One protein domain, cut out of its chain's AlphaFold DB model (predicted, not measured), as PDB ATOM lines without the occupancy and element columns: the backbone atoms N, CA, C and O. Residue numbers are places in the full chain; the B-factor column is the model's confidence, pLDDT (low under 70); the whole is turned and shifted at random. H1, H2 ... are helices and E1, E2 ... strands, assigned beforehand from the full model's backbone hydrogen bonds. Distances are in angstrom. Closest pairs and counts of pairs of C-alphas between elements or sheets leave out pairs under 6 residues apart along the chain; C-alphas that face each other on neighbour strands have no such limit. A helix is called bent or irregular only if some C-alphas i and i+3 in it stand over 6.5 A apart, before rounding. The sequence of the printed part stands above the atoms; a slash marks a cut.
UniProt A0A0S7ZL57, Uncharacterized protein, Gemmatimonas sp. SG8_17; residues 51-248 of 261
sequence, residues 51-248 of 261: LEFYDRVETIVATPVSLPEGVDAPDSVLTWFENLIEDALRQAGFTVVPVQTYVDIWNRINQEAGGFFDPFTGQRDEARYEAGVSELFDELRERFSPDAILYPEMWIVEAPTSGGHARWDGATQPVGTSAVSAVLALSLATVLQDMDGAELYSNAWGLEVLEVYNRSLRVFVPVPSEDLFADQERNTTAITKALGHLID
ATOM      1  N   LEU A  51      -2.768 -13.676   3.635       92.06
ATOM      2  CA  LEU A  51      -2.903 -14.011   5.053       92.06
ATOM      3  C   LEU A  51      -2.242 -12.946   5.933       92.06
ATOM      4  O   LEU A  51      -2.869 -12.461   6.861       92.06
ATOM      5  N   GLU A  52      -1.004 -12.563   5.612       93.94
ATOM      6  CA  GLU A  52      -0.295 -11.498   6.326       93.94
ATOM      7  C   GLU A  52      -1.024 -10.157   6.213       93.94
ATOM      8  O   GLU A  52      -1.120  -9.431   7.194       93.94
ATOM      9  N   PHE A  53      -1.557  -9.836   5.033       96.12
ATOM     10  CA  PHE A  53      -2.319  -8.614   4.818       96.12
ATOM     11  C   PHE A  53      -3.518  -8.527   5.769       96.12
ATOM     12  O   PHE A  53      -3.642  -7.561   6.515       96.12
ATOM     13  N   TYR A  54      -4.385  -9.544   5.763       94.81
ATOM     14  CA  TYR A  54      -5.614  -9.530   6.563       94.81
ATOM     15  C   TYR A  54      -5.370  -9.739   8.063       94.81
ATOM     16  O   TYR A  54      -6.229  -9.384   8.860       94.81
ATOM     17  N   ASP A  55      -4.219 -10.288   8.460       94.38
ATOM     18  CA  ASP A  55      -3.797 -10.354   9.869       94.38
ATOM     19  C   ASP A  55      -3.334  -8.986  10.402       94.38
ATOM     20  O   ASP A  55      -3.390  -8.734  11.602       94.38
ATOM     21  N   ARG A  56      -2.874  -8.094   9.511       95.88
ATOM     22  CA  ARG A  56      -2.269  -6.801   9.868       95.88
ATOM     23  C   ARG A  56      -3.156  -5.585   9.617       95.88
ATOM     24  O   ARG A  56      -2.893  -4.555  10.221       95.88
ATOM     25  N   VAL A  57      -4.119  -5.658   8.697       98.00
ATOM     26  CA  VAL A  57      -4.902  -4.494   8.252       98.00
ATOM     27  C   VAL A  57      -6.367  -4.654   8.641       98.00
ATOM     28  O   VAL A  57      -7.109  -5.393   7.997       98.00
ATOM     29  N   GLU A  58      -6.795  -3.902   9.653       97.94
ATOM     30  CA  GLU A  58      -8.186  -3.825  10.106       97.94
ATOM     31  C   GLU A  58      -8.770  -2.423   9.879       97.94
ATOM     32  O   GLU A  58      -9.911  -2.286   9.428       97.94
ATOM     33  N   THR A  59      -7.980  -1.379  10.145       98.62
ATOM     34  CA  THR A  59      -8.387   0.026  10.041       98.62
ATOM     35  C   THR A  59      -7.690   0.729   8.879       98.62
ATOM     36  O   THR A  59      -6.466   0.851   8.849       98.62
ATOM     37  N   ILE A  60      -8.482   1.247   7.937       98.75
ATOM     38  CA  ILE A  60      -8.011   1.944   6.736       98.75
ATOM     39  C   ILE A  60      -8.447   3.411   6.778       98.75
ATOM     40  O   ILE A  60      -9.627   3.714   6.964       98.75
ATOM     41  N   VAL A  61      -7.513   4.334   6.542       98.69
ATOM     42  CA  VAL A  61      -7.833   5.732   6.215       98.69
ATOM     43  C   VAL A  61      -8.015   5.865   4.712       98.69
ATOM     44  O   VAL A  61      -7.105   5.534   3.958       98.69
ATOM     45  N   ALA A  62      -9.160   6.368   4.260       98.06
ATOM     46  CA  ALA A  62      -9.348   6.724   2.857       98.06
ATOM     47  C   ALA A  62      -8.930   8.183   2.622       98.06
ATOM     48  O   ALA A  62      -9.306   9.067   3.393       98.06
ATOM     49  N   THR A  63      -8.169   8.451   1.560       98.25
ATOM     50  CA  THR A  63      -7.887   9.828   1.123       98.25
ATOM     51  C   THR A  63      -8.843  10.274   0.019       98.25
ATOM     52  O   THR A  63      -9.459   9.421  -0.626       98.25
ATOM     53  N   PRO A  64      -8.931  11.590  -0.259       98.31
ATOM     54  CA  PRO A  64      -9.654  12.087  -1.423       98.31
ATOM     55  C   PRO A  64      -9.166  11.451  -2.719       98.31
ATOM     56  O   PRO A  64      -7.981  11.117  -2.840       98.31
ATOM     57  N   VAL A  65     -10.069  11.329  -3.690       97.50
ATOM     58  CA  VAL A  65      -9.714  10.854  -5.031       97.50
ATOM     59  C   VAL A  65      -8.941  11.946  -5.758       97.50
ATOM     60  O   VAL A  65      -9.459  13.043  -5.970       97.50
ATOM     61  N   SER A  66      -7.704  11.659  -6.165       95.56
ATOM     62  CA  SER A  66      -6.927  12.597  -6.978       95.56
ATOM     63  C   SER A  66      -7.272  12.463  -8.461       95.56
ATOM     64  O   SER A  66      -7.442  11.365  -8.991       95.56
ATOM     65  N   LEU A  67      -7.364  13.605  -9.142       95.31
ATOM     66  CA  LEU A  67      -7.457  13.686 -10.598       95.31
ATOM     67  C   LEU A  67      -6.079  13.987 -11.192       95.31
ATOM     68  O   LEU A  67      -5.280  14.654 -10.529       95.31
ATOM     69  N   PRO A  68      -5.800  13.574 -12.437       94.94
ATOM     70  CA  PRO A  68      -4.618  14.026 -13.155       94.94
ATOM     71  C   PRO A  68      -4.806  15.461 -13.675       94.94
ATOM     72  O   PRO A  68      -5.926  15.954 -13.816       94.94
ATOM     73  N   GLU A  69      -3.702  16.142 -13.989       90.44
ATOM     74  CA  GLU A  69      -3.747  17.467 -14.621       90.44
ATOM     75  C   GLU A  69      -4.512  17.415 -15.958       90.44
ATOM     76  O   GLU A  69      -4.339  16.495 -16.758       90.44
ATOM     77  N   GLY A  70      -5.359  18.418 -16.204       89.44
ATOM     78  CA  GLY A  70      -6.138  18.533 -17.440       89.44
ATOM     79  C   GLY A  70      -7.417  17.691 -17.486       89.44
ATOM     80  O   GLY A  70      -8.096  17.702 -18.511       89.44
ATOM     81  N   VAL A  71      -7.762  16.988 -16.400       92.94
ATOM     82  CA  VAL A  71      -9.058  16.323 -16.230       92.94
ATOM     83  C   VAL A  71      -9.837  17.025 -15.128       92.94
ATOM     84  O   VAL A  71      -9.416  17.043 -13.973       92.94
ATOM     85  N   ASP A  72     -10.999  17.562 -15.488       92.38
ATOM     86  CA  ASP A  72     -11.921  18.194 -14.550       92.38
ATOM     87  C   ASP A  72     -13.078  17.242 -14.226       92.38
ATOM     88  O   ASP A  72     -13.651  16.616 -15.120       92.38
ATOM     89  N   ALA A  73     -13.463  17.175 -12.952       93.06
ATOM     90  CA  ALA A  73     -14.702  16.542 -12.515       93.06
ATOM     91  C   ALA A  73     -15.417  17.457 -11.510       93.06
ATOM     92  O   ALA A  73     -14.752  18.109 -10.703       93.06
ATOM     93  N   PRO A  74     -16.760  17.513 -11.511       94.50
ATOM     94  CA  PRO A  74     -17.494  18.189 -10.449       94.50
ATOM     95  C   PRO A  74     -17.199  17.554  -9.083       94.50
ATOM     96  O   PRO A  74     -17.168  16.328  -8.981       94.50
ATOM     97  N   ASP A  75     -17.113  18.361  -8.020       94.50
ATOM     98  CA  ASP A  75     -16.903  17.862  -6.648       94.50
ATOM     99  C   ASP A  75     -17.918  16.769  -6.267       94.50
ATOM    100  O   ASP A  75     -17.571  15.777  -5.635       94.50
ATOM    101  N   SER A  76     -19.170  16.880  -6.732       95.81
ATOM    102  CA  SER A  76     -20.206  15.873  -6.478       95.81
ATOM    103  C   SER A  76     -19.897  14.498  -7.078       95.81
ATOM    104  O   SER A  76     -20.383  13.495  -6.562       95.81
ATOM    105  N   VAL A  77     -19.132  14.439  -8.174       96.00
ATOM    106  CA  VAL A  77     -18.665  13.174  -8.757       96.00
ATOM    107  C   VAL A  77     -17.575  12.583  -7.871       96.00
ATOM    108  O   VAL A  77     -17.687  11.422  -7.495       96.00
ATOM    109  N   LEU A  78     -16.574  13.372  -7.471       96.31
ATOM    110  CA  LEU A  78     -15.490  12.895  -6.604       96.31
ATOM    111  C   LEU A  78     -16.020  12.397  -5.256       96.31
ATOM    112  O   LEU A  78     -15.743  11.263  -4.877       96.31
ATOM    113  N   THR A  79     -16.900  13.163  -4.606       97.25
ATOM    114  CA  THR A  79     -17.573  12.736  -3.370       97.25
ATOM    115  C   THR A  79     -18.378  11.449  -3.559       97.25
ATOM    116  O   THR A  79     -18.456  10.617  -2.657       97.25
ATOM    117  N   TRP A  80     -18.993  11.243  -4.727       97.75
ATOM    118  CA  TRP A  80     -19.689   9.988  -5.014       97.75
ATOM    119  C   TRP A  80     -18.719   8.802  -5.154       97.75
ATOM    120  O   TRP A  80     -19.000   7.741  -4.596       97.75
ATOM    121  N   PHE A  81     -17.569   8.977  -5.820       98.25
ATOM    122  CA  PHE A  81     -16.510   7.957  -5.870       98.25
ATOM    123  C   PHE A  81     -15.989   7.621  -4.467       98.25
ATOM    124  O   PHE A  81     -15.894   6.447  -4.116       98.25
ATOM    125  N   GLU A  82     -15.693   8.640  -3.659       98.31
ATOM    126  CA  GLU A  82     -15.195   8.500  -2.285       98.31
ATOM    127  C   GLU A  82     -16.172   7.698  -1.418       98.31
ATOM    128  O   GLU A  82     -15.779   6.703  -0.811       98.31
ATOM    129  N   ASN A  83     -17.464   8.044  -1.445       98.38
ATOM    130  CA  ASN A  83     -18.493   7.308  -0.707       98.38
ATOM    131  C   ASN A  83     -18.586   5.839  -1.147       98.38
ATOM    132  O   ASN A  83     -18.677   4.950  -0.303       98.38
ATOM    133  N   LEU A  84     -18.531   5.565  -2.457       98.00
ATOM    134  CA  LEU A  84     -18.552   4.188  -2.960       98.00
ATOM    135  C   LEU A  84     -17.334   3.381  -2.503       98.00
ATOM    136  O   LEU A  84     -17.476   2.199  -2.188       98.00
ATOM    137  N   ILE A  85     -16.154   4.000  -2.469       98.50
ATOM    138  CA  ILE A  85     -14.929   3.356  -1.986       98.50
ATOM    139  C   ILE A  85     -15.062   3.029  -0.498       98.50
ATOM    140  O   ILE A  85     -14.847   1.883  -0.104       98.50
ATOM    141  N   GLU A  86     -15.454   4.004   0.325       98.56
ATOM    142  CA  GLU A  86     -15.630   3.793   1.762       98.56
ATOM    143  C   GLU A  86     -16.670   2.709   2.064       98.56
ATOM    144  O   GLU A  86     -16.434   1.834   2.898       98.56
ATOM    145  N   ASP A  87     -17.813   2.738   1.380       98.12
ATOM    146  CA  ASP A  87     -18.881   1.764   1.586       98.12
ATOM    147  C   ASP A  87     -18.457   0.357   1.171       98.12
ATOM    148  O   ASP A  87     -18.790  -0.605   1.867       98.12
ATOM    149  N   ALA A  88     -17.703   0.219   0.078       97.62
ATOM    150  CA  ALA A  88     -17.168  -1.067  -0.351       97.62
ATOM    151  C   ALA A  88     -16.165  -1.634   0.668       97.62
ATOM    152  O   ALA A  88     -16.241  -2.814   1.011       97.62
ATOM    153  N   LEU A  89     -15.273  -0.800   1.213       98.00
ATOM    154  CA  LEU A  89     -14.333  -1.207   2.263       98.00
ATOM    155  C   LEU A  89     -15.052  -1.617   3.560       98.00
ATOM    156  O   LEU A  89     -14.739  -2.662   4.132       98.00
ATOM    157  N   ARG A  90     -16.052  -0.844   4.006       98.06
ATOM    158  CA  ARG A  90     -16.855  -1.185   5.196       98.06
ATOM    159  C   ARG A  90     -17.618  -2.491   5.008       98.06
ATOM    160  O   ARG A  90     -17.661  -3.313   5.917       98.06
ATOM    161  N   GLN A  91     -18.209  -2.704   3.831       96.62
ATOM    162  CA  GLN A  91     -18.908  -3.952   3.501       96.62
ATOM    163  C   GLN A  91     -17.965  -5.157   3.472       96.62
ATOM    164  O   GLN A  91     -18.387  -6.263   3.805       96.62
ATOM    165  N   ALA A  92     -16.698  -4.938   3.121       95.88
ATOM    166  CA  ALA A  92     -15.660  -5.952   3.209       95.88
ATOM    167  C   ALA A  92     -15.202  -6.231   4.649       95.88
ATOM    168  O   ALA A  92     -14.489  -7.198   4.853       95.88
ATOM    169  N   GLY A  93     -15.624  -5.449   5.646       96.56
ATOM    170  CA  GLY A  93     -15.327  -5.695   7.061       96.56
ATOM    171  C   GLY A  93     -14.195  -4.849   7.643       96.56
ATOM    172  O   GLY A  93     -13.853  -5.045   8.805       96.56
ATOM    173  N   PHE A  94     -13.640  -3.897   6.887       98.00
ATOM    174  CA  PHE A  94     -12.660  -2.953   7.425       98.00
ATOM    175  C   PHE A  94     -13.332  -1.858   8.257       98.00
ATOM    176  O   PHE A  94     -14.416  -1.364   7.924       98.00
ATOM    177  N   THR A  95     -12.634  -1.393   9.290       98.44
ATOM    178  CA  THR A  95     -12.939  -0.105   9.915       98.44
ATOM    179  C   THR A  95     -12.400   0.998   9.011       98.44
ATOM    180  O   THR A  95     -11.218   1.019   8.684       98.44
ATOM    181  N   VAL A  96     -13.256   1.924   8.577       98.50
ATOM    182  CA  VAL A  96     -12.861   2.987   7.639       98.50
ATOM    183  C   VAL A  96     -12.919   4.345   8.319       98.50
ATOM    184  O   VAL A  96     -13.999   4.782   8.730       98.50
ATOM    185  N   VAL A  97     -11.776   5.031   8.384       98.62
ATOM    186  CA  VAL A  97     -11.717   6.459   8.720       98.62
ATOM    187  C   VAL A  97     -12.168   7.249   7.482       98.62
ATOM    188  O   VAL A  97     -11.533   7.113   6.433       98.62
ATOM    189  N   PRO A  98     -13.254   8.045   7.567       97.62
ATOM    190  CA  PRO A  98     -13.820   8.719   6.400       97.62
ATOM    191  C   PRO A  98     -12.871   9.743   5.765       97.62
ATOM    192  O   PRO A  98     -12.152  10.449   6.475       97.62
ATOM    193  N   VAL A  99     -12.976   9.925   4.449       97.94
ATOM    194  CA  VAL A  99     -12.238  10.908   3.644       97.94
ATOM    195  C   VAL A  99     -12.375  12.313   4.220       97.94
ATOM    196  O   VAL A  99     -11.378  13.021   4.362       97.94
ATOM    197  N   GLN A 100     -13.578  12.710   4.646       97.56
ATOM    198  CA  GLN A 100     -13.788  14.038   5.231       97.56
ATOM    199  C   GLN A 100     -12.933  14.262   6.489       97.56
ATOM    200  O   GLN A 100     -12.473  15.371   6.727       97.56
ATOM    201  N   THR A 101     -12.656  13.208   7.266       98.19
ATOM    202  CA  THR A 101     -11.785  13.314   8.447       98.19
ATOM    203  C   THR A 101     -10.348  13.628   8.044       98.19
ATOM    204  O   THR A 101      -9.726  14.498   8.648       98.19
ATOM    205  N   TYR A 102      -9.835  12.970   7.000       97.88
ATOM    206  CA  TYR A 102      -8.527  13.286   6.424       97.88
ATOM    207  C   TYR A 102      -8.483  14.740   5.928       97.88
ATOM    208  O   TYR A 102      -7.560  15.483   6.260       97.88
ATOM    209  N   VAL A 103      -9.506  15.161   5.174       97.56
ATOM    210  CA  VAL A 103      -9.619  16.519   4.616       97.56
ATOM    211  C   VAL A 103      -9.650  17.579   5.715       97.56
ATOM    212  O   VAL A 103      -8.951  18.584   5.611       97.56
ATOM    213  N   ASP A 104     -10.419  17.359   6.780       98.19
ATOM    214  CA  ASP A 104     -10.538  18.304   7.891       98.19
ATOM    215  C   ASP A 104      -9.208  18.484   8.637       98.19
ATOM    216  O   ASP A 104      -8.832  19.613   8.961       98.19
ATOM    217  N   ILE A 105      -8.475  17.389   8.879       98.19
ATOM    218  CA  ILE A 105      -7.151  17.433   9.520       98.19
ATOM    219  C   ILE A 105      -6.161  18.168   8.618       98.19
ATOM    220  O   ILE A 105      -5.522  19.122   9.059       98.19
ATOM    221  N   TRP A 106      -6.081  17.783   7.340       97.62
ATOM    222  CA  TRP A 106      -5.165  18.402   6.385       97.62
ATOM    223  C   TRP A 106      -5.421  19.901   6.207       97.62
ATOM    224  O   TRP A 106      -4.488  20.700   6.259       97.62
ATOM    225  N   ASN A 107      -6.684  20.306   6.053       97.12
ATOM    226  CA  ASN A 107      -7.050  21.711   5.892       97.12
ATOM    227  C   ASN A 107      -6.689  22.542   7.121       97.12
ATOM    228  O   ASN A 107      -6.222  23.674   6.976       97.12
ATOM    229  N   ARG A 108      -6.884  21.994   8.327       98.19
ATOM    230  CA  ARG A 108      -6.479  22.671   9.559       98.19
ATOM    231  C   ARG A 108      -4.961  22.837   9.618       98.19
ATOM    232  O   ARG A 108      -4.512  23.958   9.830       98.19
ATOM    233  N   ILE A 109      -4.191  21.777   9.365       97.69
ATOM    234  CA  ILE A 109      -2.718  21.830   9.354       97.69
ATOM    235  C   ILE A 109      -2.224  22.851   8.318       97.69
ATOM    236  O   ILE A 109      -1.394  23.704   8.628       97.69
ATOM    237  N   ASN A 110      -2.782  22.836   7.103       96.44
ATOM    238  CA  ASN A 110      -2.446  23.807   6.058       96.44
ATOM    239  C   ASN A 110      -2.739  25.250   6.503       96.44
ATOM    240  O   ASN A 110      -1.925  26.158   6.318       96.44
ATOM    241  N   GLN A 111      -3.894  25.473   7.138       95.94
ATOM    242  CA  GLN A 111      -4.275  26.782   7.662       95.94
ATOM    243  C   GLN A 111      -3.342  27.247   8.792       95.94
ATOM    244  O   GLN A 111      -2.943  28.413   8.807       95.94
ATOM    245  N   GLU A 112      -2.980  26.358   9.716       96.50
ATOM    246  CA  GLU A 112      -2.073  26.631  10.838       96.50
ATOM    247  C   GLU A 112      -0.639  26.915  10.360       96.50
ATOM    248  O   GLU A 112       0.030  27.794  10.908       96.50
ATOM    249  N   ALA A 113      -0.205  26.275   9.269       95.44
ATOM    250  CA  ALA A 113       1.059  26.554   8.588       95.44
ATOM    251  C   ALA A 113       1.051  27.862   7.763       95.44
ATOM    252  O   ALA A 113       2.102  28.313   7.292       95.44
ATOM    253  N   GLY A 114      -0.119  28.489   7.585       94.94
ATOM    254  CA  GLY A 114      -0.297  29.681   6.755       94.94
ATOM    255  C   GLY A 114      -0.211  29.405   5.250       94.94
ATOM    256  O   GLY A 114       0.108  30.324   4.492       94.94
ATOM    257  N   GLY A 115      -0.482  28.168   4.826       94.50
ATOM    258  CA  GLY A 115      -0.322  27.702   3.452       94.50
ATOM    259  C   GLY A 115       1.018  27.003   3.197       94.50
ATOM    260  O   GLY A 115       2.055  27.383   3.749       94.50
ATOM    261  N   PHE A 116       1.012  26.029   2.284       93.94
ATOM    262  CA  PHE A 116       2.225  25.346   1.807       93.94
ATOM    263  C   PHE A 116       2.879  25.993   0.582       93.94
ATOM    264  O   PHE A 116       3.866  25.472   0.075       93.94
ATOM    265  N   PHE A 117       2.359  27.117   0.092       93.50
ATOM    266  CA  PHE A 117       2.859  27.780  -1.113       93.50
ATOM    267  C   PHE A 117       3.396  29.171  -0.803       93.50
ATOM    268  O   PHE A 117       2.802  29.938  -0.042       93.50
ATOM    269  N   ASP A 118       4.514  29.519  -1.436       92.56
ATOM    270  CA  ASP A 118       5.059  30.865  -1.380       92.56
ATOM    271  C   ASP A 118       4.139  31.827  -2.164       92.56
ATOM    272  O   ASP A 118       3.887  31.620  -3.355       92.56
ATOM    273  N   PRO A 119       3.636  32.904  -1.532       92.12
ATOM    274  CA  PRO A 119       2.635  33.778  -2.140       92.12
ATOM    275  C   PRO A 119       3.182  34.656  -3.277       92.12
ATOM    276  O   PRO A 119       2.397  35.278  -3.991       92.12
ATOM    277  N   PHE A 120       4.506  34.753  -3.442       93.75
ATOM    278  CA  PHE A 120       5.137  35.572  -4.480       93.75
ATOM    279  C   PHE A 120       5.480  34.757  -5.728       93.75
ATOM    280  O   PHE A 120       5.361  35.258  -6.844       93.75
ATOM    281  N   THR A 121       5.926  33.519  -5.538       93.88
ATOM    282  CA  THR A 121       6.396  32.628  -6.605       93.88
ATOM    283  C   THR A 121       5.353  31.594  -7.014       93.88
ATOM    284  O   THR A 121       5.444  31.057  -8.116       93.88
ATOM    285  N   GLY A 122       4.382  31.300  -6.141       93.38
ATOM    286  CA  GLY A 122       3.433  30.202  -6.311       93.38
ATOM    287  C   GLY A 122       4.076  28.817  -6.204       93.38
ATOM    288  O   GLY A 122       3.416  27.824  -6.490       93.38
ATOM    289  N   GLN A 123       5.356  28.731  -5.830       94.31
ATOM    290  CA  GLN A 123       6.041  27.457  -5.635       94.31
ATOM    291  C   GLN A 123       5.701  26.888  -4.264       94.31
ATOM    292  O   GLN A 123       5.531  27.633  -3.296       94.31
ATOM    293  N   ARG A 124       5.622  25.562  -4.173       93.81
ATOM    294  CA  ARG A 124       5.443  24.880  -2.895       93.81
ATOM    295  C   ARG A 124       6.694  25.050  -2.028       93.81
ATOM    296  O   ARG A 124       7.809  24.807  -2.485       93.81
ATOM    297  N   ASP A 125       6.504  25.455  -0.778       95.69
ATOM    298  CA  ASP A 125       7.520  25.394   0.272       95.69
ATOM    299  C   ASP A 125       7.598  23.942   0.761       95.69
ATOM    300  O   ASP A 125       6.811  23.508   1.605       95.69
ATOM    301  N   GLU A 126       8.519  23.171   0.175       94.12
ATOM    302  CA  GLU A 126       8.636  21.731   0.429       94.12
ATOM    303  C   GLU A 126       8.840  21.419   1.915       94.12
ATOM    304  O   GLU A 126       8.240  20.484   2.427       94.12
ATOM    305  N   ALA A 127       9.598  22.248   2.642       94.94
ATOM    306  CA  ALA A 127       9.847  22.025   4.063       94.94
ATOM    307  C   ALA A 127       8.567  22.167   4.902       94.94
ATOM    308  O   ALA A 127       8.358  21.401   5.844       94.94
ATOM    309  N   ARG A 128       7.693  23.127   4.569       95.06
ATOM    310  CA  ARG A 128       6.384  23.253   5.234       95.06
ATOM    311  C   ARG A 128       5.441  22.130   4.844       95.06
ATOM    312  O   ARG A 128       4.725  21.632   5.706       95.06
ATOM    313  N   TYR A 129       5.435  21.748   3.569       95.19
ATOM    314  CA  TYR A 129       4.603  20.655   3.082       95.19
ATOM    315  C   TYR A 129       4.979  19.328   3.754       95.19
ATOM    316  O   TYR A 129       4.109  18.667   4.311       95.19
ATOM    317  N   GLU A 130       6.266  18.976   3.790       94.81
ATOM    318  CA  GLU A 130       6.765  17.776   4.473       94.81
ATOM    319  C   GLU A 130       6.433  17.793   5.971       94.81
ATOM    320  O   GLU A 130       5.992  16.778   6.514       94.81
ATOM    321  N   ALA A 131       6.580  18.946   6.638       96.31
ATOM    322  CA  ALA A 131       6.191  19.097   8.040       96.31
ATOM    323  C   ALA A 131       4.682  18.876   8.245       96.31
ATOM    324  O   ALA A 131       4.294  18.147   9.155       96.31
ATOM    325  N   GLY A 132       3.843  19.439   7.371       96.75
ATOM    326  CA  GLY A 132       2.396  19.243   7.415       96.75
ATOM    327  C   GLY A 132       1.983  17.796   7.141       96.75
ATOM    328  O   GLY A 132       1.087  17.277   7.801       96.75
ATOM    329  N   VAL A 133       2.654  17.109   6.208       95.44
ATOM    330  CA  VAL A 133       2.440  15.673   5.965       95.44
ATOM    331  C   VAL A 133       2.818  14.871   7.210       95.44
ATOM    332  O   VAL A 133       2.036  14.030   7.640       95.44
ATOM    333  N   SER A 134       3.966  15.146   7.832       96.12
ATOM    334  CA  SER A 134       4.360  14.472   9.077       96.12
ATOM    335  C   SER A 134       3.313  14.658  10.178       96.12
ATOM    336  O   SER A 134       2.896  13.679  10.792       96.12
ATOM    337  N   GLU A 135       2.845  15.890  10.386       97.81
ATOM    338  CA  GLU A 135       1.834  16.216  11.399       97.81
ATOM    339  C   GLU A 135       0.491  15.520  11.129       97.81
ATOM    340  O   GLU A 135      -0.120  14.971  12.045       97.81
ATOM    341  N   LEU A 136       0.065  15.454   9.864       97.19
ATOM    342  CA  LEU A 136      -1.136  14.724   9.455       97.19
ATOM    343  C   LEU A 136      -1.041  13.242   9.836       97.19
ATOM    344  O   LEU A 136      -1.984  12.688  10.401       97.19
ATOM    345  N   PHE A 137       0.083  12.590   9.527       96.38
ATOM    346  CA  PHE A 137       0.270  11.174   9.845       96.38
ATOM    347  C   PHE A 137       0.341  10.930  11.354       96.38
ATOM    348  O   PHE A 137      -0.232   9.951  11.832       96.38
ATOM    349  N   ASP A 138       1.000  11.809  12.107       97.94
ATOM    350  CA  ASP A 138       1.073  11.704  13.565       97.94
ATOM    351  C   ASP A 138      -0.314  11.819  14.204       97.94
ATOM    352  O   ASP A 138      -0.687  10.984  15.031       97.94
ATOM    353  N   GLU A 139      -1.133  12.769  13.751       98.19
ATOM    354  CA  GLU A 139      -2.498  12.919  14.246       98.19
ATOM    355  C   GLU A 139      -3.403  11.744  13.861       98.19
ATOM    356  O   GLU A 139      -4.205  11.283  14.678       98.19
ATOM    357  N   LEU A 140      -3.277  11.225  12.634       97.88
ATOM    358  CA  LEU A 140      -4.013  10.032  12.219       97.88
ATOM    359  C   LEU A 140      -3.663   8.835  13.117       97.88
ATOM    360  O   LEU A 140      -4.571   8.143  13.587       97.88
ATOM    361  N   ARG A 141      -2.372   8.628  13.419       97.75
ATOM    362  CA  ARG A 141      -1.904   7.580  14.347       97.75
ATOM    363  C   ARG A 141      -2.465   7.761  15.753       97.75
ATOM    364  O   ARG A 141      -2.969   6.795  16.327       97.75
ATOM    365  N   GLU A 142      -2.409   8.976  16.292       98.00
ATOM    366  CA  GLU A 142      -2.866   9.268  17.653       98.00
ATOM    367  C   GLU A 142      -4.380   9.079  17.811       98.00
ATOM    368  O   GLU A 142      -4.838   8.518  18.808       98.00
ATOM    369  N   ARG A 143      -5.169   9.536  16.833       98.25
ATOM    370  CA  ARG A 143      -6.633   9.593  16.956       98.25
ATOM    371  C   ARG A 143      -7.343   8.324  16.514       98.25
ATOM    372  O   ARG A 143      -8.404   8.020  17.058       98.25
ATOM    373  N   PHE A 144      -6.804   7.630  15.514       98.06
ATOM    374  CA  PHE A 144      -7.495   6.510  14.870       98.06
ATOM    375  C   PHE A 144      -6.690   5.217  14.874       98.06
ATOM    376  O   PHE A 144      -7.276   4.172  14.616       98.06
ATOM    377  N   SER A 145      -5.384   5.285  15.162       97.75
ATOM    378  CA  SER A 145      -4.467   4.137  15.114       97.75
ATOM    379  C   SER A 145      -4.661   3.265  13.861       97.75
ATOM    380  O   SER A 145      -4.856   2.060  13.992       97.75
ATOM    381  N   PRO A 146      -4.673   3.859  12.650       98.19
ATOM    382  CA  PRO A 146      -4.911   3.107  11.433       98.19
ATOM    383  C   PRO A 146      -3.739   2.180  11.120       98.19
ATOM    384  O   PRO A 146      -2.588   2.499  11.419       98.19
ATOM    385  N   ASP A 147      -4.037   1.074  10.451       98.56
ATOM    386  CA  ASP A 147      -3.028   0.125   9.983       98.56
ATOM    387  C   ASP A 147      -2.506   0.516   8.597       98.56
ATOM    388  O   ASP A 147      -1.353   0.247   8.252       98.56
ATOM    389  N   ALA A 148      -3.362   1.157   7.795       98.50
ATOM    390  CA  ALA A 148      -3.060   1.511   6.420       98.50
ATOM    391  C   ALA A 148      -3.807   2.762   5.930       98.50
ATOM    392  O   ALA A 148      -4.840   3.164   6.473       98.50
ATOM    393  N   ILE A 149      -3.303   3.342   4.840       98.56
ATOM    394  CA  ILE A 149      -3.932   4.441   4.104       98.56
ATOM    395  C   ILE A 149      -4.172   4.006   2.658       98.56
ATOM    396  O   ILE A 149      -3.270   3.490   1.996       98.56
ATOM    397  N   LEU A 150      -5.395   4.227   2.170       98.56
ATOM    398  CA  LEU A 150      -5.791   4.014   0.783       98.56
ATOM    399  C   LEU A 150      -5.720   5.318  -0.002       98.56
ATOM    400  O   LEU A 150      -6.378   6.300   0.343       98.56
ATOM    401  N   TYR A 151      -5.007   5.261  -1.117       97.94
ATOM    402  CA  TYR A 151      -4.885   6.328  -2.094       97.94
ATOM    403  C   TYR A 151      -5.605   5.933  -3.384       97.94
ATOM    404  O   TYR A 151      -5.048   5.186  -4.196       97.94
ATOM    405  N   PRO A 152      -6.857   6.377  -3.574       97.75
ATOM    406  CA  PRO A 152      -7.508   6.296  -4.865       97.75
ATOM    407  C   PRO A 152      -7.016   7.435  -5.763       97.75
ATOM    408  O   PRO A 152      -7.147   8.613  -5.436       97.75
ATOM    409  N   GLU A 153      -6.456   7.080  -6.911       96.75
ATOM    410  CA  GLU A 153      -5.856   8.029  -7.845       96.75
ATOM    411  C   GLU A 153      -6.327   7.747  -9.265       96.75
ATOM    412  O   GLU A 153      -6.324   6.606  -9.729       96.75
ATOM    413  N   MET A 154      -6.725   8.800  -9.972       97.12
ATOM    414  CA  MET A 154      -6.980   8.728 -11.398       97.12
ATOM    415  C   MET A 154      -5.754   9.188 -12.184       97.12
ATOM    416  O   MET A 154      -5.108  10.178 -11.852       97.12
ATOM    417  N   TRP A 155      -5.454   8.490 -13.273       95.69
ATOM    418  CA  TRP A 155      -4.276   8.742 -14.101       95.69
ATOM    419  C   TRP A 155      -4.565   8.492 -15.577       95.69
ATOM    420  O   TRP A 155      -5.364   7.622 -15.937       95.69
ATOM    421  N   ILE A 156      -3.921   9.293 -16.425       97.19
ATOM    422  CA  ILE A 156      -4.040   9.189 -17.877       97.19
ATOM    423  C   ILE A 156      -3.069   8.119 -18.373       97.19
ATOM    424  O   ILE A 156      -1.873   8.171 -18.087       97.19
ATOM    425  N   VAL A 157      -3.583   7.187 -19.166       96.38
ATOM    426  CA  VAL A 157      -2.816   6.133 -19.826       96.38
ATOM    427  C   VAL A 157      -3.019   6.186 -21.337       96.38
ATOM    428  O   VAL A 157      -4.054   6.633 -21.836       96.38
ATOM    429  N   GLU A 158      -2.035   5.693 -22.086       97.00
ATOM    430  CA  GLU A 158      -2.214   5.407 -23.507       97.00
ATOM    431  C   GLU A 158      -2.871   4.035 -23.663       97.00
ATOM    432  O   GLU A 158      -2.287   3.007 -23.319       97.00
ATOM    433  N   ALA A 159      -4.088   4.007 -24.199       96.94
ATOM    434  CA  ALA A 159      -4.856   2.795 -24.423       96.94
ATOM    435  C   ALA A 159      -4.718   2.325 -25.880       96.94
ATOM    436  O   ALA A 159      -5.243   2.983 -26.787       96.94
ATOM    437  N   PRO A 160      -4.061   1.177 -26.144       96.50
ATOM    438  CA  PRO A 160      -3.953   0.628 -27.487       96.50
ATOM    439  C   PRO A 160      -5.314   0.400 -28.140       96.50
ATOM    440  O   PRO A 160      -6.242  -0.146 -27.533       96.50
ATOM    441  N   THR A 161      -5.414   0.757 -29.416       95.50
ATOM    442  CA  THR A 161      -6.629   0.603 -30.213       95.50
ATOM    443  C   THR A 161      -6.506  -0.560 -31.195       95.50
ATOM    444  O   THR A 161      -5.488  -0.781 -31.848       95.50
ATOM    445  N   SER A 162      -7.578  -1.337 -31.327       93.88
ATOM    446  CA  SER A 162      -7.694  -2.380 -32.347       93.88
ATOM    447  C   SER A 162      -9.156  -2.705 -32.621       93.88
ATOM    448  O   SER A 162      -9.958  -2.862 -31.695       93.88
ATOM    449  N   GLY A 163      -9.518  -2.797 -33.905       92.50
ATOM    450  CA  GLY A 163     -10.890  -3.103 -34.324       92.50
ATOM    451  C   GLY A 163     -11.914  -2.066 -33.851       92.50
ATOM    452  O   GLY A 163     -13.040  -2.426 -33.517       92.50
ATOM    453  N   GLY A 164     -11.514  -0.794 -33.759       94.56
ATOM    454  CA  GLY A 164     -12.370   0.307 -33.309       94.56
ATOM    455  C   GLY A 164     -12.617   0.382 -31.797       94.56
ATOM    456  O   GLY A 164     -13.518   1.105 -31.372       94.56
ATOM    457  N   HIS A 165     -11.841  -0.359 -31.003       96.94
ATOM    458  CA  HIS A 165     -11.923  -0.381 -29.544       96.94
ATOM    459  C   HIS A 165     -10.563  -0.064 -28.927       96.94
ATOM    460  O   HIS A 165      -9.553  -0.560 -29.429       96.94
ATOM    461  N   ALA A 166     -10.555   0.690 -27.833       97.19
ATOM    462  CA  ALA A 166      -9.405   0.861 -26.953       97.19
ATOM    463  C   ALA A 166      -9.459  -0.165 -25.812       97.19
ATOM    464  O   ALA A 166     -10.551  -0.516 -25.356       97.19
ATOM    465  N   ARG A 167      -8.300  -0.670 -25.374       97.06
ATOM    466  CA  ARG A 167      -8.176  -1.618 -24.250       97.06
ATOM    467  C   ARG A 167      -7.032  -1.210 -23.331       97.06
ATOM    468  O   ARG A 167      -5.924  -1.036 -23.818       97.06
ATOM    469  N   TRP A 168      -7.294  -1.097 -22.035       97.31
ATOM    470  CA  TRP A 168      -6.310  -0.727 -21.011       97.31
ATOM    471  C   TRP A 168      -6.825  -1.170 -19.640       97.31
ATOM    472  O   TRP A 168      -8.037  -1.207 -19.449       97.31
ATOM    473  N   ASP A 169      -5.936  -1.559 -18.725       95.19
ATOM    474  CA  ASP A 169      -6.251  -1.893 -17.322       95.19
ATOM    475  C   ASP A 169      -7.538  -2.720 -17.141       95.19
ATOM    476  O   ASP A 169      -8.431  -2.387 -16.368       95.19
ATOM    477  N   GLY A 170      -7.679  -3.777 -17.948       94.94
ATOM    478  CA  GLY A 170      -8.837  -4.678 -17.942       94.94
ATOM    479  C   GLY A 170     -10.119  -4.141 -18.597       94.94
ATOM    480  O   GLY A 170     -11.018  -4.928 -18.905       94.94
ATOM    481  N   ALA A 171     -10.200  -2.845 -18.892       97.00
ATOM    482  CA  ALA A 171     -11.321  -2.218 -19.574       97.00
ATOM    483  C   ALA A 171     -11.241  -2.350 -21.103       97.00
ATOM    484  O   ALA A 171     -10.191  -2.577 -21.714       97.00
ATOM    485  N   THR A 172     -12.394  -2.214 -21.755       97.12
ATOM    486  CA  THR A 172     -12.514  -2.126 -23.214       97.12
ATOM    487  C   THR A 172     -13.632  -1.158 -23.566       97.12
ATOM    488  O   THR A 172     -14.751  -1.336 -23.094       97.12
ATOM    489  N   GLN A 173     -13.352  -0.165 -24.413       97.25
ATOM    490  CA  GLN A 173     -14.348   0.827 -24.833       97.25
ATOM    491  C   GLN A 173     -14.313   1.092 -26.338       97.25
ATOM    492  O   GLN A 173     -13.248   1.019 -26.960       97.25
ATOM    493  N   PRO A 174     -15.473   1.374 -26.957       96.44
ATOM    494  CA  PRO A 174     -15.529   1.757 -28.356       96.44
ATOM    495  C   PRO A 174     -14.950   3.161 -28.539       96.44
ATOM    496  O   PRO A 174     -15.358   4.104 -27.874       96.44
ATOM    497  N   VAL A 175     -14.037   3.308 -29.496       95.75
ATOM    498  CA  VAL A 175     -13.426   4.607 -29.839       95.75
ATOM    499  C   VAL A 175     -13.603   4.961 -31.312       95.75
ATOM    500  O   VAL A 175     -13.234   6.046 -31.743       95.75
ATOM    501  N   GLY A 176     -14.204   4.058 -32.093       92.06
ATOM    502  CA  GLY A 176     -14.378   4.191 -33.535       92.06
ATOM    503  C   GLY A 176     -13.151   3.738 -34.332       92.06
ATOM    504  O   GLY A 176     -12.057   3.552 -33.809       92.06
ATOM    505  N   THR A 177     -13.349   3.489 -35.627       88.62
ATOM    506  CA  THR A 177     -12.301   2.941 -36.499       88.62
ATOM    507  C   THR A 177     -11.420   4.050 -37.058       88.62
ATOM    508  O   THR A 177     -11.892   4.878 -37.835       88.62
ATOM    509  N   SER A 178     -10.129   4.015 -36.735       82.94
ATOM    510  CA  SER A 178      -9.112   4.885 -37.325       82.94
ATOM    511  C   SER A 178      -7.791   4.123 -37.519       82.94
ATOM    512  O   SER A 178      -7.679   2.961 -37.129       82.94
ATOM    513  N   ALA A 179      -6.803   4.770 -38.145       81.62
ATOM    514  CA  ALA A 179      -5.448   4.232 -38.292       81.62
ATOM    515  C   ALA A 179      -4.535   4.510 -37.079       81.62
ATOM    516  O   ALA A 179      -3.384   4.082 -37.085       81.62
ATOM    517  N   VAL A 180      -5.012   5.245 -36.068       84.19
ATOM    518  CA  VAL A 180      -4.237   5.515 -34.848       84.19
ATOM    519  C   VAL A 180      -4.187   4.243 -34.010       84.19
ATOM    520  O   VAL A 180      -5.194   3.542 -33.928       84.19
ATOM    521  N   SER A 181      -3.028   3.955 -33.414       89.62
ATOM    522  CA  SER A 181      -2.751   2.739 -32.640       89.62
ATOM    523  C   SER A 181      -3.015   2.851 -31.136       89.62
ATOM    524  O   SER A 181      -2.954   1.832 -30.453       89.62
ATOM    525  N   ALA A 182      -3.271   4.054 -30.617       94.62
ATOM    526  CA  ALA A 182      -3.605   4.309 -29.217       94.62
ATOM    527  C   ALA A 182      -4.430   5.601 -29.071       94.62
ATOM    528  O   ALA A 182      -4.389   6.458 -29.953       94.62
ATOM    529  N   VAL A 183      -5.169   5.728 -27.973       96.19
ATOM    530  CA  VAL A 183      -5.858   6.961 -27.546       96.19
ATOM    531  C   VAL A 183      -5.592   7.205 -26.069       96.19
ATOM    532  O   VAL A 183      -5.212   6.271 -25.362       96.19
ATOM    533  N   LEU A 184      -5.821   8.423 -25.586       97.00
ATOM    534  CA  LEU A 184      -5.772   8.676 -24.149       97.00
ATOM    535  C   LEU A 184      -7.005   8.102 -23.448       97.00
ATOM    536  O   LEU A 184      -8.133   8.196 -23.941       97.00
ATOM    537  N   ALA A 185      -6.785   7.510 -22.282       97.81
ATOM    538  CA  ALA A 185      -7.833   6.997 -21.418       97.81
ATOM    539  C   ALA A 185      -7.492   7.236 -19.949       97.81
ATOM    540  O   ALA A 185      -6.342   7.463 -19.592       97.81
ATOM    541  N   LEU A 186      -8.510   7.186 -19.108       98.06
ATOM    542  CA  LEU A 186      -8.431   7.348 -17.671       98.06
ATOM    543  C   LEU A 186      -8.537   5.977 -17.011       98.06
ATOM    544  O   LEU A 186      -9.369   5.146 -17.392       98.06
ATOM    545  N   SER A 187      -7.718   5.763 -15.996       98.06
ATOM    546  CA  SER A 187      -7.815   4.620 -15.094       98.06
ATOM    547  C   SER A 187      -8.001   5.105 -13.668       98.06
ATOM    548  O   SER A 187      -7.574   6.205 -13.334       98.06
ATOM    549  N   LEU A 188      -8.620   4.275 -12.834       98.06
ATOM    550  CA  LEU A 188      -8.638   4.439 -11.386       98.06
ATOM    551  C   LEU A 188      -7.676   3.413 -10.787       98.06
ATOM    552  O   LEU A 188      -7.911   2.208 -10.894       98.06
ATOM    553  N   ALA A 189      -6.595   3.890 -10.185       97.00
ATOM    554  CA  ALA A 189      -5.680   3.107  -9.378       97.00
ATOM    555  C   ALA A 189      -6.060   3.212  -7.897       97.00
ATOM    556  O   ALA A 189      -6.532   4.243  -7.421       97.00
ATOM    557  N   THR A 190      -5.842   2.132  -7.162       97.31
ATOM    558  CA  THR A 190      -6.005   2.073  -5.711       97.31
ATOM    559  C   THR A 190      -4.725   1.512  -5.128       97.31
ATOM    560  O   THR A 190      -4.398   0.347  -5.377       97.31
ATOM    561  N   VAL A 191      -4.012   2.336  -4.368       97.56
ATOM    562  CA  VAL A 191      -2.761   1.959  -3.710       97.56
ATOM    563  C   VAL A 191      -2.974   2.005  -2.208       97.56
ATOM    564  O   VAL A 191      -3.388   3.032  -1.675       97.56
ATOM    565  N   LEU A 192      -2.698   0.901  -1.523       98.12
ATOM    566  CA  LEU A 192      -2.741   0.829  -0.069       98.12
ATOM    567  C   LEU A 192      -1.318   0.749   0.477       98.12
ATOM    568  O   LEU A 192      -0.553  -0.134   0.083       98.12
ATOM    569  N   GLN A 193      -0.983   1.641   1.402       98.06
ATOM    570  CA  GLN A 193       0.295   1.639   2.111       98.06
ATOM    571  C   GLN A 193       0.066   1.459   3.606       98.06
ATOM    572  O   GLN A 193      -0.943   1.935   4.125       98.06
ATOM    573  N   ASP A 194       0.992   0.796   4.295       97.38
ATOM    574  CA  ASP A 194       1.024   0.854   5.755       97.38
ATOM    575  C   ASP A 194       1.421   2.255   6.248       97.38
ATOM    576  O   ASP A 194       1.793   3.145   5.476       97.38
ATOM    577  N   MET A 195       1.339   2.461   7.561       95.81
ATOM    578  CA  MET A 195       1.683   3.746   8.171       95.81
ATOM    579  C   MET A 195       3.173   4.102   8.093       95.81
ATOM    580  O   MET A 195       3.519   5.236   8.424       95.81
ATOM    581  N   ASP A 196       4.039   3.189   7.652       94.56
ATOM    582  CA  ASP A 196       5.459   3.436   7.392       94.56
ATOM    583  C   ASP A 196       5.735   3.712   5.897       94.56
ATOM    584  O   ASP A 196       6.875   3.969   5.503       94.56
ATOM    585  N   GLY A 197       4.691   3.700   5.056       93.75
ATOM    586  CA  GLY A 197       4.752   3.982   3.623       93.75
ATOM    587  C   GLY A 197       5.061   2.765   2.749       93.75
ATOM    588  O   GLY A 197       5.265   2.922   1.542       93.75
ATOM    589  N   ALA A 198       5.104   1.551   3.307       96.19
ATOM    590  CA  ALA A 198       5.295   0.345   2.513       96.19
ATOM    591  C   ALA A 198       3.998  -0.024   1.784       96.19
ATOM    592  O   ALA A 198       2.939  -0.170   2.389       96.19
ATOM    593  N   GLU A 199       4.082  -0.199   0.467       96.31
ATOM    594  CA  GLU A 199       2.943  -0.605  -0.354       96.31
ATOM    595  C   GLU A 199       2.557  -2.062  -0.065       96.31
ATOM    596  O   GLU A 199       3.364  -2.981  -0.216       96.31
ATOM    597  N   LEU A 200       1.307  -2.264   0.347       97.38
ATOM    598  CA  LEU A 200       0.747  -3.571   0.696       97.38
ATOM    599  C   LEU A 200      -0.117  -4.143  -0.433       97.38
ATOM    600  O   LEU A 200      -0.176  -5.361  -0.627       97.38
ATOM    601  N   TYR A 201      -0.790  -3.260  -1.170       97.44
ATOM    602  CA  TYR A 201      -1.725  -3.598  -2.236       97.44
ATOM    603  C   TYR A 201      -1.701  -2.518  -3.316       97.44
ATOM    604  O   TYR A 201      -1.693  -1.326  -3.004       97.44
ATOM    605  N   SER A 202      -1.752  -2.932  -4.579       96.56
ATOM    606  CA  SER A 202      -1.911  -2.017  -5.703       96.56
ATOM    607  C   SER A 202      -2.621  -2.682  -6.862       96.56
ATOM    608  O   SER A 202      -2.279  -3.785  -7.296       96.56
ATOM    609  N   ASN A 203      -3.639  -1.995  -7.358       96.81
ATOM    610  CA  ASN A 203      -4.432  -2.441  -8.485       96.81
ATOM    611  C   ASN A 203      -4.983  -1.234  -9.240       96.81
ATOM    612  O   ASN A 203      -5.060  -0.132  -8.696       96.81
ATOM    613  N   ALA A 204      -5.383  -1.447 -10.488       96.50
ATOM    614  CA  ALA A 204      -6.003  -0.417 -11.301       96.50
ATOM    615  C   ALA A 204      -7.072  -1.014 -12.210       96.50
ATOM    616  O   ALA A 204      -7.001  -2.181 -12.606       96.50
ATOM    617  N   TRP A 205      -8.053  -0.190 -12.564       97.56
ATOM    618  CA  TRP A 205      -9.028  -0.536 -13.585       97.56
ATOM    619  C   TRP A 205      -9.334   0.645 -14.496       97.56
ATOM    620  O   TRP A 205      -9.439   1.788 -14.045       97.56
ATOM    621  N   GLY A 206      -9.504   0.358 -15.784       97.81
ATOM    622  CA  GLY A 206      -9.826   1.377 -16.772       97.81
ATOM    623  C   GLY A 206     -11.218   1.972 -16.555       97.81
ATOM    624  O   GLY A 206     -12.200   1.244 -16.389       97.81
ATOM    625  N   LEU A 207     -11.301   3.301 -16.571       97.25
ATOM    626  CA  LEU A 207     -12.512   4.056 -16.274       97.25
ATOM    627  C   LEU A 207     -13.199   4.542 -17.553       97.25
ATOM    628  O   LEU A 207     -14.306   4.106 -17.864       97.25
ATOM    629  N   GLU A 208     -12.549   5.404 -18.334       97.38
ATOM    630  CA  GLU A 208     -13.145   6.009 -19.532       97.38
ATOM    631  C   GLU A 208     -12.095   6.484 -20.542       97.38
ATOM    632  O   GLU A 208     -11.023   6.931 -20.152       97.38
ATOM    633  N   VAL A 209     -12.377   6.392 -21.845       97.62
ATOM    634  CA  VAL A 209     -11.546   7.043 -22.875       97.62
ATOM    635  C   VAL A 209     -11.700   8.562 -22.820       97.62
ATOM    636  O   VAL A 209     -12.800   9.075 -22.669       97.62
ATOM    637  N   LEU A 210     -10.610   9.295 -23.020       97.38
ATOM    638  CA  LEU A 210     -10.642  10.760 -23.061       97.38
ATOM    639  C   LEU A 210     -10.877  11.297 -24.476       97.38
ATOM    640  O   LEU A 210     -11.100  12.491 -24.660       97.38
ATOM    641  N   GLU A 211     -10.841  10.424 -25.485       95.50
ATOM    642  CA  GLU A 211     -10.963  10.794 -26.891       95.50
ATOM    643  C   GLU A 211     -11.793   9.773 -27.680       95.50
ATOM    644  O   GLU A 211     -11.653   8.557 -27.521       95.50
ATOM    645  N   VAL A 212     -12.616  10.263 -28.612       94.81
ATOM    646  CA  VAL A 212     -13.436   9.430 -29.507       94.81
ATOM    647  C   VAL A 212     -13.284   9.854 -30.965       94.81
ATOM    648  O   VAL A 212     -13.101  11.029 -31.286       94.81
ATOM    649  N   TYR A 213     -13.345   8.894 -31.891       94.62
ATOM    650  CA  TYR A 213     -13.159   9.172 -33.312       94.62
ATOM    651  C   TYR A 213     -14.390   9.842 -33.929       94.62
ATOM    652  O   TYR A 213     -15.445   9.226 -34.115       94.62
ATOM    653  N   ASN A 214     -14.228  11.090 -34.357       94.75
ATOM    654  CA  ASN A 214     -15.236  11.817 -35.107       94.75
ATOM    655  C   ASN A 214     -15.129  11.482 -36.604       94.75
ATOM    656  O   ASN A 214     -14.205  11.913 -37.294       94.75
ATOM    657  N   ARG A 215     -16.111  10.750 -37.145       90.94
ATOM    658  CA  ARG A 215     -16.116  10.334 -38.562       90.94
ATOM    659  C   ARG A 215     -16.200  11.498 -39.551       90.94
ATOM    660  O   ARG A 215     -15.638  11.395 -40.641       90.94
ATOM    661  N   SER A 216     -16.900  12.572 -39.192       92.88
ATOM    662  CA  SER A 216     -17.086  13.739 -40.062       92.88
ATOM    663  C   SER A 216     -15.787  14.522 -40.218       92.88
ATOM    664  O   SER A 216     -15.430  14.909 -41.327       92.88
ATOM    665  N   LEU A 217     -15.058  14.702 -39.113       92.00
ATOM    666  CA  LEU A 217     -13.775  15.408 -39.086       92.00
ATOM    667  C   LEU A 217     -12.580  14.492 -39.387       92.00
ATOM    668  O   LEU A 217     -11.497  14.975 -39.697       92.00
ATOM    669  N   ARG A 218     -12.785  13.172 -39.327       91.69
ATOM    670  CA  ARG A 218     -11.766  12.123 -39.477       91.69
ATOM    671  C   ARG A 218     -10.602  12.243 -38.489       91.69
ATOM    672  O   ARG A 218      -9.483  11.852 -38.814       91.69
ATOM    673  N   VAL A 219     -10.876  12.736 -37.288       93.12
ATOM    674  CA  VAL A 219      -9.900  12.913 -36.205       93.12
ATOM    675  C   VAL A 219     -10.492  12.427 -34.889       93.12
ATOM    676  O   VAL A 219     -11.714  12.343 -34.753       93.12
ATOM    677  N   PHE A 220      -9.630  12.109 -33.928       91.69
ATOM    678  CA  PHE A 220     -10.061  12.004 -32.539       91.69
ATOM    679  C   PHE A 220     -10.370  13.392 -32.001       91.69
ATOM    680  O   PHE A 220      -9.679  14.359 -32.321       91.69
ATOM    681  N   VAL A 221     -11.451  13.478 -31.242       95.62
ATOM    682  CA  VAL A 221     -11.841  14.681 -30.518       95.62
ATOM    683  C   VAL A 221     -11.955  14.328 -29.037       95.62
ATOM    684  O   VAL A 221     -12.365  13.199 -28.741       95.62
ATOM    685  N   PRO A 222     -11.608  15.252 -28.126       96.38
ATOM    686  CA  PRO A 222     -11.815  15.042 -26.702       96.38
ATOM    687  C   PRO A 222     -13.280  14.732 -26.390       96.38
ATOM    688  O   PRO A 222     -14.185  15.280 -27.030       96.38
ATOM    689  N   VAL A 223     -13.503  13.863 -25.410       95.88
ATOM    690  CA  VAL A 223     -14.824  13.677 -24.803       95.88
ATOM    691  C   VAL A 223     -15.175  14.957 -24.029       95.88
ATOM    692  O   VAL A 223     -14.321  15.451 -23.288       95.88
ATOM    693  N   PRO A 224     -16.375  15.539 -24.212       94.69
ATOM    694  CA  PRO A 224     -16.800  16.708 -23.446       94.69
ATOM    695  C   PRO A 224     -16.772  16.439 -21.938       94.69
ATOM    696  O   PRO A 224     -17.150  15.356 -21.494       94.69
ATOM    697  N   SER A 225     -16.357  17.421 -21.138       90.88
ATOM    698  CA  SER A 225     -16.236  17.257 -19.682       90.88
ATOM    699  C   SER A 225     -17.568  16.918 -19.007       90.88
ATOM    700  O   SER A 225     -17.573  16.252 -17.980       90.88
ATOM    701  N   GLU A 226     -18.700  17.349 -19.573       92.00
ATOM    702  CA  GLU A 226     -20.039  16.992 -19.093       92.00
ATOM    703  C   GLU A 226     -20.430  15.526 -19.343       92.00
ATOM    704  O   GLU A 226     -21.323  15.015 -18.666       92.00
ATOM    705  N   ASP A 227     -19.771  14.864 -20.298       95.44
ATOM    706  CA  ASP A 227     -19.995  13.454 -20.624       95.44
ATOM    707  C   ASP A 227     -19.041  12.538 -19.838       95.44
ATOM    708  O   ASP A 227     -19.356  11.364 -19.609       95.44
ATOM    709  N   LEU A 228     -17.898  13.068 -19.378       95.50
ATOM    710  CA  LEU A 228     -16.981  12.340 -18.505       95.50
ATOM    711  C   LEU A 228     -17.680  11.956 -17.199       95.50
ATOM    712  O   LEU A 228     -18.380  12.754 -16.576       95.50
ATOM    713  N   PHE A 229     -17.472  10.711 -16.769       96.44
ATOM    714  CA  PHE A 229     -18.070  10.143 -15.557       96.44
ATOM    715  C   PHE A 229     -19.609  10.055 -15.562       96.44
ATOM    716  O   PHE A 229     -20.186   9.697 -14.533       96.44
ATOM    717  N   ALA A 230     -20.292  10.315 -16.681       96.12
ATOM    718  CA  ALA A 230     -21.755  10.281 -16.737       96.12
ATOM    719  C   ALA A 230     -22.343   8.859 -16.599       96.12
ATOM    720  O   ALA A 230     -23.462   8.690 -16.107       96.12
ATOM    721  N   ASP A 231     -21.599   7.825 -17.009       96.81
ATOM    722  CA  ASP A 231     -22.019   6.424 -16.896       96.81
ATOM    723  C   ASP A 231     -21.703   5.861 -15.499       96.81
ATOM    724  O   ASP A 231     -20.586   5.425 -15.198       96.81
ATOM    725  N   GLN A 232     -22.718   5.867 -14.635       96.62
ATOM    726  CA  GLN A 232     -22.603   5.372 -13.263       96.62
ATOM    727  C   GLN A 232     -22.282   3.875 -13.193       96.62
ATOM    728  O   GLN A 232     -21.500   3.473 -12.336       96.62
ATOM    729  N   GLU A 233     -22.840   3.046 -14.081       97.31
ATOM    730  CA  GLU A 233     -22.624   1.592 -14.058       97.31
ATOM    731  C   GLU A 233     -21.158   1.262 -14.347       97.31
ATOM    732  O   GLU A 233     -20.520   0.474 -13.636       97.31
ATOM    733  N   ARG A 234     -20.595   1.922 -15.360       97.06
ATOM    734  CA  ARG A 234     -19.180   1.817 -15.700       97.06
ATOM    735  C   ARG A 234     -18.289   2.295 -14.559       97.06
ATOM    736  O   ARG A 234     -17.336   1.598 -14.210       97.06
ATOM    737  N   ASN A 235     -18.596   3.445 -13.961       97.44
ATOM    738  CA  ASN A 235     -17.791   3.986 -12.869       97.44
ATOM    739  C   ASN A 235     -17.822   3.075 -11.633       97.44
ATOM    740  O   ASN A 235     -16.770   2.756 -11.084       97.44
ATOM    741  N   THR A 236     -19.003   2.591 -11.230       97.81
ATOM    742  CA  THR A 236     -19.135   1.620 -10.132       97.81
ATOM    743  C   THR A 236     -18.351   0.348 -10.440       97.81
ATOM    744  O   THR A 236     -17.607  -0.129  -9.588       97.81
ATOM    745  N   THR A 237     -18.436  -0.160 -11.674       97.00
ATOM    746  CA  THR A 237     -17.659  -1.330 -12.102       97.00
ATOM    747  C   THR A 237     -16.158  -1.088 -11.961       97.00
ATOM    748  O   THR A 237     -15.455  -1.950 -11.434       97.00
ATOM    749  N   ALA A 238     -15.657   0.072 -12.390       96.56
ATOM    750  CA  ALA A 238     -14.242   0.405 -12.280       96.56
ATOM    751  C   ALA A 238     -13.778   0.503 -10.821       96.56
ATOM    752  O   ALA A 238     -12.746  -0.073 -10.487       96.56
ATOM    753  N   ILE A 239     -14.564   1.131  -9.939       97.62
ATOM    754  CA  ILE A 239     -14.275   1.195  -8.495       97.62
ATOM    755  C   ILE A 239     -14.210  -0.212  -7.897       97.62
ATOM    756  O   ILE A 239     -13.210  -0.577  -7.280       97.62
ATOM    757  N   THR A 240     -15.240  -1.034  -8.120       97.19
ATOM    758  CA  THR A 240     -15.284  -2.412  -7.613       97.19
ATOM    759  C   THR A 240     -14.104  -3.231  -8.129       97.19
ATOM    760  O   THR A 240     -13.528  -4.014  -7.383       97.19
ATOM    761  N   LYS A 241     -13.711  -3.057  -9.395       96.94
ATOM    762  CA  LYS A 241     -12.591  -3.797  -9.986       96.94
ATOM    763  C   LYS A 241     -11.222  -3.302  -9.531       96.94
ATOM    764  O   LYS A 241     -10.343  -4.142  -9.356       96.94
ATOM    765  N   ALA A 242     -11.046  -2.000  -9.312       96.62
ATOM    766  CA  ALA A 242      -9.819  -1.440  -8.753       96.62
ATOM    767  C   ALA A 242      -9.623  -1.918  -7.304       96.62
ATOM    768  O   ALA A 242      -8.586  -2.494  -6.974       96.62
ATOM    769  N   LEU A 243     -10.667  -1.842  -6.471       97.12
ATOM    770  CA  LEU A 243     -10.639  -2.424  -5.125       97.12
ATOM    771  C   LEU A 243     -10.483  -3.949  -5.157       97.12
ATOM    772  O   LEU A 243      -9.791  -4.503  -4.312       97.12
ATOM    773  N   GLY A 244     -11.056  -4.620  -6.157       94.62
ATOM    774  CA  GLY A 244     -10.763  -6.003  -6.520       94.62
ATOM    775  C   GLY A 244     -10.717  -6.951  -5.324       94.62
ATOM    776  O   GLY A 244     -11.659  -7.049  -4.541       94.62
ATOM    777  N   HIS A 245      -9.586  -7.638  -5.163       92.75
ATOM    778  CA  HIS A 245      -9.435  -8.623  -4.097       92.75
ATOM    779  C   HIS A 245      -9.445  -8.034  -2.685       92.75
ATOM    780  O   HIS A 245      -9.674  -8.791  -1.748       92.75
ATOM    781  N   LEU A 246      -9.247  -6.723  -2.510       92.94
ATOM    782  CA  LEU A 246      -9.331  -6.085  -1.196       92.94
ATOM    783  C   LEU A 246     -10.720  -6.284  -0.572       92.94
ATOM    784  O   LEU A 246     -10.821  -6.538   0.628       92.94
ATOM    785  N   ILE A 247     -11.771  -6.237  -1.399       93.62
ATOM    786  CA  ILE A 247     -13.172  -6.339  -0.967       93.62
ATOM    787  C   ILE A 247     -13.779  -7.746  -1.128       93.62
ATOM    788  O   ILE A 247     -14.862  -8.010  -0.613       93.62
ATOM    789  N   ASP A 248     -13.061  -8.684  -1.758       86.50
ATOM    790  CA  ASP A 248     -13.486 -10.079  -1.966       86.50
ATOM    791  C   ASP A 248     -12.961 -11.026  -0.861       86.50
ATOM    792  O   ASP A 248     -12.365 -12.073  -1.136       86.50
TER     793      ASP A 248
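This is residues 51 to 248 of the 261 residues of an uncharacterized protein of Gemmatimonas sp. SG8_17 (UniProt A0A0S7ZL57). A long, strongly twisted sheet, built round the three long antiparallel strands E3, E6 and E7, has helices H2 and H5 packed on one of its faces. At one end of these strands the short E1 and E2 join the sheet and the helices H3 and H4 form an arm, with the loop of residues 113 to 125 at its tip; at the other end the hairpin E4 and E5 folds over to meet E7, and a second small hairpin, E8 and E9, follows on from E7. The printed part has 198 residues, with five named helices and nine named strands in the order H1 E1 H2 E2 H3 H4 E3 E4 E5 E6 E7 E8 E9 H5, a mixed class of helices and strands. The seven-strand sheet is branched and mixed, with E1 parallel to both E2 and E3 and its other neighbour pairs antiparallel. The whole is compact, with a radius of gyration of the C-alphas of 19.1 A, and flat, spanning 58 by 51 by 27 A.

Start at C-alpha 51, at (-2.903, -14.011, 5.053), where H1 begins; it ends at residue 56. E1 is residues 59 to 62, and H2, residues 75 to 91, measures 24.1 A from first to last C-alpha. E2, residues 95 to 97, is followed by H3, residues 99 to 112, 20.1 A, and H4, residues 126 to 144, 26.5 A. Find C-alpha 148 at (-3.060, 1.511, 6.420): from there E3 runs 39.2 A to residue 162, bending by 54 degrees at residue 156. E4 is residues 165 to 168 and E5 residues 171 to 174. E6, residues 182 to 194, covers 35.4 A and bends by 55 degrees at residue 185; E7, residues 199 to 209, covers 27.8 A. E8, residues 211 to 214, and E9, residues 219 to 222, come before H5, residues 232 to 246, 21.3 A, which ends at C-alpha 246, (-9.331, -6.085, -1.196). H5 is irregular: C-alphas 242 and 245 are 8.6 A apart.

Look first at E1, with E2 on one side (N 60 to O 95, 2.8 A) and E3 on the other side (N 150 to O 61, 2.8 A). E1, H2 and E2 form a strand-helix-strand unit, two parallel neighbour strands with a helix between, and its crossover is right-handed. E3 is staggered: E1 and E4 lie on one side of it, beside residues 148 to 150 and 159 to 162, and E6 on the other side, with N 153 and O 189 at 2.9 A. E3, E4 and E5 form a meander, each strand the antiparallel neighbour of the one before, with N 167 and O 160 at 3.0 A and N 166 and O 173 at 2.9 A. With E6, antiparallel to E3, they make a Greek key. In the hairpin E6 and E7, N 190 and O 203 are 2.8 A apart. E7 runs on into E8 at 18 degrees, and in the hairpin E8 and E9 N 214 and O 219 are 2.8 A apart. H2 is on the branched sheet over E1, at a height over the sheet of 8.8 A. H5 is on the same face, over E6 and E7, at a height of 7.9 A; its closest C-alphas to E7 are those of Ala 242 and Ala 204, 4.7 A. H2 and H5 touch at Ile 85 and Ile 239, C-alphas 6.9 A apart, at a steep tilt of 40 degrees, the same way. H3 touches H4 with residues 105 to 110 alone, closest at Ile 109 and Gly 132, C-alphas 6.1 A apart, at a steep tilt of 47 degrees, opposite ways. H3 and H4 only graze the sheet, as does H1, only just on it with 5 pairs of C-alphas within 10 A. Every O i to N i+4 pair is within hydrogen-bond range in H1, H2, H3 and H4, and 9 of 11 are in H5.

The C-alphas farthest apart, those of Glu 142 and Ser 216, are 59.6 A from each other. The printed part has no cut. Its long links are E1 to H2, with 12 residues between, and H3 to H4, with 13. The mean pLDDT of the printed part is 95.9, and no printed residue is under 70.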